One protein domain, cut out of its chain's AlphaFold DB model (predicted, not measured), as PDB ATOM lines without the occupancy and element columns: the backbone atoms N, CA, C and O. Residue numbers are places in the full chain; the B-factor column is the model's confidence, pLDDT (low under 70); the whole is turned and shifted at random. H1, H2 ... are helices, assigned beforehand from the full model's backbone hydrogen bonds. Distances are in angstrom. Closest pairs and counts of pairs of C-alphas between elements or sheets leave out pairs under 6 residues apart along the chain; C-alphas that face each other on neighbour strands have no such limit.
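Overview. This is residues 2 to 25 and 134 to 151 of the 376 residues of an uncharacterized protein of Harpegnathos saltator (UniProt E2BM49). Two nearly straight helices lie side by side and run opposite ways, making a flat pair. H1, the longer, reaches past the Pro 134 end of H2 at its own Thr 25 end, while Tyr 2 and Leu 151 come together at the other end of the pair. The printed part has 42 residues with two named helices, H1 then H2, and no named strand; the class is all helix. It is only just loose, close to compact, with a radius of gyration of the C-alphas of 11.3 A and spans of 37 by 19 by 9 A.

Along the chain. H1, residues 2 to 25, begins at C-alpha 2 (111.199, -89.866, 6.433) and measures 34.7 A from first to last C-alpha. H2, residues 134 to 151, measures 25.5 A and ends at C-alpha 151 (111.911, -93.307, -0.404).

Arrangement. H1 and H2 touch, the closest C-alphas being those of Ala 16 and Leu 137, 6.8 A apart. They stand at a shallow tilt of 19 degrees, opposite ways. In H1 and H2 every O i to N i+4 pair is within hydrogen-bond range.

Size, cuts and confidence. The C-alphas of Thr 25 and Leu 151 are the two farthest apart, 36.9 A. Residues 26 to 133 are not printed, and C-alphas 25 and 134 are 15.4 A apart across the cut. The mean pLDDT of the printed part is 91.6, and no printed residue is under 70.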
ATOM      1  N   TYR A   2     112.660 -90.058   6.520       91.75
ATOM      2  CA  TYR A   2     111.199 -89.866   6.433       91.75
ATOM      3  C   TYR A   2     110.710 -88.576   7.110       91.75
ATOM      4  O   TYR A   2     110.023 -87.778   6.487       91.75
ATOM      5  N   ARG A   3     111.163 -88.308   8.344       92.00
ATOM      6  CA  ARG A   3     110.861 -87.060   9.063       92.00
ATOM      7  C   ARG A   3     111.229 -85.801   8.266       92.00
ATOM      8  O   ARG A   3     110.405 -84.909   8.149       92.00
ATOM      9  N   SER A   4     112.424 -85.756   7.679       93.88
ATOM     10  CA  SER A   4     112.893 -84.616   6.881       93.88
ATOM     11  C   SER A   4     112.061 -84.420   5.610       93.88
ATOM     12  O   SER A   4     111.749 -83.292   5.250       93.88
ATOM     13  N   VAL A   5     111.656 -85.515   4.951       94.50
ATOM     14  CA  VAL A   5     110.764 -85.449   3.782       94.50
ATOM     15  C   VAL A   5     109.385 -84.931   4.188       94.50
ATOM     16  O   VAL A   5     108.851 -84.049   3.525       94.50
ATOM     17  N   MET A   6     108.837 -85.406   5.309       95.75
ATOM     18  CA  MET A   6     107.558 -84.921   5.832       95.75
ATOM     19  C   MET A   6     107.610 -83.448   6.249       95.75
ATOM     20  O   MET A   6     106.667 -82.713   5.971       95.75
ATOM     21  N   GLU A   7     108.711 -82.990   6.850       96.50
ATOM     22  CA  GLU A   7     108.938 -81.568   7.152       96.50
ATOM     23  C   GLU A   7     108.958 -80.727   5.865       96.50
ATOM     24  O   GLU A   7     108.340 -79.663   5.807       96.50
ATOM     25  N   GLN A   8     109.584 -81.229   4.797       95.56
ATOM     26  CA  GLN A   8     109.633 -80.528   3.515       95.56
ATOM     27  C   GLN A   8     108.275 -80.501   2.797       95.56
ATOM     28  O   GLN A   8     107.917 -79.484   2.203       95.56
ATOM     29  N   VAL A   9     107.491 -81.579   2.893       95.88
ATOM     30  CA  VAL A   9     106.106 -81.621   2.399       95.88
ATOM     31  C   VAL A   9     105.224 -80.646   3.180       95.88
ATOM     32  O   VAL A   9     104.477 -79.888   2.568       95.88
ATOM     33  N   ALA A  10     105.331 -80.609   4.510       95.19
ATOM     34  CA  ALA A  10     104.570 -79.674   5.338       95.19
ATOM     35  C   ALA A  10     104.900 -78.213   4.992       95.19
ATOM     36  O   ALA A  10     103.993 -77.400   4.811       95.19
ATOM     37  N   TYR A  11     106.186 -77.900   4.816       94.62
ATOM     38  CA  TYR A  11     106.632 -76.573   4.394       94.62
ATOM     39  C   TYR A  11     106.113 -76.193   3.000       94.62
ATOM     40  O   TYR A  11     105.665 -75.068   2.782       94.62
ATOM     41  N   PHE A  12     106.128 -77.139   2.058       95.25
ATOM     42  CA  PHE A  12     105.567 -76.934   0.726       95.25
ATOM     43  C   PHE A  12     104.058 -76.649   0.770       95.25
ATOM     44  O   PHE A  12     103.595 -75.748   0.074       95.25
ATOM     45  N   LEU A  13     103.298 -77.372   1.595       95.31
ATOM     46  CA  LEU A  13     101.852 -77.172   1.729       95.31
ATOM     47  C   LEU A  13     101.503 -75.820   2.367       95.31
ATOM     48  O   LEU A  13     100.605 -75.147   1.868       95.31
ATOM     49  N   ASP A  14     102.230 -75.394   3.406       93.69
ATOM     50  CA  ASP A  14     102.061 -74.062   4.017       93.69
ATOM     51  C   ASP A  14     102.288 -72.948   2.984       93.69
ATOM     52  O   ASP A  14     101.481 -72.034   2.805       93.69
ATOM     53  N   ARG A  15     103.363 -73.086   2.214       91.75
ATOM     54  CA  ARG A  15     103.726 -72.164   1.141       91.75
ATOM     55  C   ARG A  15     102.722 -72.168  -0.018       91.75
ATOM     56  O   ARG A  15     102.390 -71.105  -0.542       91.75
ATOM     57  N   ALA A  16     102.214 -73.333  -0.414       91.69
ATOM     58  CA  ALA A  16     101.180 -73.448  -1.441       91.69
ATOM     59  C   ALA A  16      99.857 -72.817  -0.982       91.69
ATOM     60  O   ALA A  16      99.200 -72.138  -1.771       91.69
ATOM     61  N   HIS A  17      99.499 -72.982   0.294       89.75
ATOM     62  CA  HIS A  17      98.323 -72.354   0.889       89.75
ATOM     63  C   HIS A  17      98.427 -70.823   0.862       89.75
ATOM     64  O   HIS A  17      97.510 -70.162   0.380       89.75
ATOM     65  N   LYS A  18      99.564 -70.258   1.287       90.50
ATOM     66  CA  LYS A  18      99.814 -68.805   1.230       90.50
ATOM     67  C   LYS A  18      99.753 -68.254  -0.196       90.50
ATOM     68  O   LYS A  18      99.127 -67.227  -0.433       90.50
ATOM     69  N   SER A  19     100.342 -68.960  -1.162       88.12
ATOM     70  CA  SER A  19     100.263 -68.573  -2.579       88.12
ATOM     71  C   SER A  19      98.813 -68.552  -3.083       88.12
ATOM     72  O   SER A  19      98.401 -67.616  -3.771       88.12
ATOM     73  N   LEU A  20      98.009 -69.543  -2.686       86.50
ATOM     74  CA  LEU A  20      96.591 -69.606  -3.031       86.50
ATOM     75  C   LEU A  20      95.799 -68.464  -2.369       86.50
ATOM     76  O   LEU A  20      94.979 -67.828  -3.025       86.50
ATOM     77  N   GLU A  21      96.080 -68.137  -1.109       86.75
ATOM     78  CA  GLU A  21      95.468 -67.009  -0.393       86.75
ATOM     79  C   GLU A  21      95.744 -65.659  -1.085       86.75
ATOM     80  O   GLU A  21      94.835 -64.837  -1.253       86.75
ATOM     81  N   ILE A  22      96.966 -65.454  -1.586       84.38
ATOM     82  CA  ILE A  22      97.328 -64.265  -2.374       84.38
ATOM     83  C   ILE A  22      96.539 -64.212  -3.693       84.38
ATOM     84  O   ILE A  22      96.069 -63.146  -4.086       84.38
ATOM     85  N   LEU A  23      96.333 -65.346  -4.369       80.69
ATOM     86  CA  LEU A  23      95.501 -65.390  -5.579       80.69
ATOM     87  C   LEU A  23      94.035 -65.055  -5.272       80.69
ATOM     88  O   LEU A  23      93.452 -64.192  -5.925       80.69
ATOM     89  N   HIS A  24      93.458 -65.646  -4.225       76.12
ATOM     90  CA  HIS A  24      92.065 -65.394  -3.840       76.12
ATOM     91  C   HIS A  24      91.804 -63.949  -3.390       76.12
ATOM     92  O   HIS A  24      90.724 -63.411  -3.640       76.12
ATOM     93  N   THR A  25      92.775 -63.302  -2.745       72.31
ATOM     94  CA  THR A  25      92.670 -61.878  -2.381       72.31
ATOM     95  C   THR A  25      92.773 -60.959  -3.603       72.31
ATOM     96  O   THR A  25      92.128 -59.910  -3.630       72.31
ATOM     97  N   PRO A 134     102.742 -70.235  -9.710       84.25
ATOM     98  CA  PRO A 134     102.186 -71.590  -9.696       84.25
ATOM     99  C   PRO A 134     103.078 -72.605 -10.426       84.25
ATOM    100  O   PRO A 134     103.162 -73.757 -10.017       84.25
ATOM    101  N   GLU A 135     103.819 -72.163 -11.448       87.44
ATOM    102  CA  GLU A 135     104.799 -72.975 -12.182       87.44
ATOM    103  C   GLU A 135     105.963 -73.456 -11.294       87.44
ATOM    104  O   GLU A 135     106.460 -74.568 -11.444       87.44
ATOM    105  N   LYS A 136     106.419 -72.629 -10.345       90.31
ATOM    106  CA  LYS A 136     107.495 -73.016  -9.420       90.31
ATOM    107  C   LYS A 136     106.975 -73.957  -8.335       90.31
ATOM    108  O   LYS A 136     107.673 -74.903  -7.974       90.31
ATOM    109  N   LEU A 137     105.750 -73.726  -7.853       90.69
ATOM    110  CA  LEU A 137     105.094 -74.626  -6.902       90.69
ATOM    111  C   LEU A 137     104.849 -76.003  -7.517       90.69
ATOM    112  O   LEU A 137     105.145 -77.013  -6.886       90.69
ATOM    113  N   SER A 138     104.372 -76.061  -8.762       90.94
ATOM    114  CA  SER A 138     104.165 -77.336  -9.449       90.94
ATOM    115  C   SER A 138     105.487 -78.089  -9.641       90.94
ATOM    116  O   SER A 138     105.556 -79.281  -9.345       90.94
ATOM    117  N   GLN A 139     106.566 -77.406 -10.037       94.81
ATOM    118  CA  GLN A 139     107.899 -78.013 -10.148       94.81
ATOM    119  C   GLN A 139     108.404 -78.586  -8.817       94.81
ATOM    120  O   GLN A 139     108.956 -79.689  -8.793       94.81
ATOM    121  N   GLU A 140     108.222 -77.862  -7.709       94.38
ATOM    122  CA  GLU A 140     108.591 -78.352  -6.379       94.38
ATOM    123  C   GLU A 140     107.731 -79.547  -5.948       94.38
ATOM    124  O   GLU A 140     108.285 -80.533  -5.456       94.38
ATOM    125  N   ALA A 141     106.426 -79.524  -6.231       95.56
ATOM    126  CA  ALA A 141     105.525 -80.647  -5.984       95.56
ATOM    127  C   ALA A 141     105.989 -81.920  -6.706       95.56
ATOM    128  O   ALA A 141     106.100 -82.977  -6.087       95.56
ATOM    129  N   PHE A 142     106.332 -81.825  -7.996       96.56
ATOM    130  CA  PHE A 142     106.840 -82.969  -8.765       96.56
ATOM    131  C   PHE A 142     108.174 -83.492  -8.225       96.56
ATOM    132  O   PHE A 142     108.402 -84.703  -8.187       96.56
ATOM    133  N   ARG A 143     109.058 -82.587  -7.795       97.06
ATOM    134  CA  ARG A 143     110.319 -82.948  -7.141       97.06
ATOM    135  C   ARG A 143     110.076 -83.721  -5.842       97.06
ATOM    136  O   ARG A 143     110.723 -84.744  -5.629       97.06
ATOM    137  N   LEU A 144     109.160 -83.241  -4.998       97.00
ATOM    138  CA  LEU A 144     108.809 -83.879  -3.728       97.00
ATOM    139  C   LEU A 144     108.132 -85.232  -3.939       97.00
ATOM    140  O   LEU A 144     108.497 -86.189  -3.266       97.00
ATOM    141  N   LEU A 145     107.226 -85.341  -4.913       95.94
ATOM    142  CA  LEU A 145     106.585 -86.606  -5.268       95.94
ATOM    143  C   LEU A 145     107.624 -87.670  -5.643       95.94
ATOM    144  O   LEU A 145     107.630 -88.748  -5.059       95.94
ATOM    145  N   ARG A 146     108.576 -87.339  -6.528       95.12
ATOM    146  CA  ARG A 146     109.660 -88.273  -6.876       95.12
ATOM    147  C   ARG A 146     110.522 -88.666  -5.680       95.12
ATOM    148  O   ARG A 146     111.005 -89.793  -5.633       95.12
ATOM    149  N   LEU A 147     110.761 -87.741  -4.750       95.62
ATOM    150  CA  LEU A 147     111.535 -88.025  -3.543       95.62
ATOM    151  C   LEU A 147     110.791 -89.007  -2.631       95.62
ATOM    152  O   LEU A 147     111.402 -89.943  -2.121       95.62
ATOM    153  N   VAL A 148     109.481 -88.813  -2.461       95.06
ATOM    154  CA  VAL A 148     108.619 -89.719  -1.694       95.06
ATOM    155  C   VAL A 148     108.562 -91.093  -2.359       95.06
ATOM    156  O   VAL A 148     108.827 -92.082  -1.684       95.06
ATOM    157  N   ASP A 149     108.326 -91.167  -3.671       93.38
ATOM    158  CA  ASP A 149     108.313 -92.435  -4.415       93.38
ATOM    159  C   ASP A 149     109.652 -93.173  -4.299       93.38
ATOM    160  O   ASP A 149     109.689 -94.377  -4.050       93.38
ATOM    161  N   SER A 150     110.770 -92.446  -4.411       93.25
ATOM    162  CA  SER A 150     112.102 -93.025  -4.235       93.25
ATOM    163  C   SER A 150     112.318 -93.556  -2.819       93.25
ATOM    164  O   SER A 150     112.979 -94.579  -2.662       93.25
ATOM    165  N   LEU A 151     111.796 -92.876  -1.797       92.12
ATOM    166  CA  LEU A 151     111.911 -93.307  -0.404       92.12
ATOM    167  C   LEU A 151     111.010 -94.514  -0.106       92.12
ATOM    168  O   LEU A 151     111.390 -95.395   0.659       92.12
TER     169      LEU A 151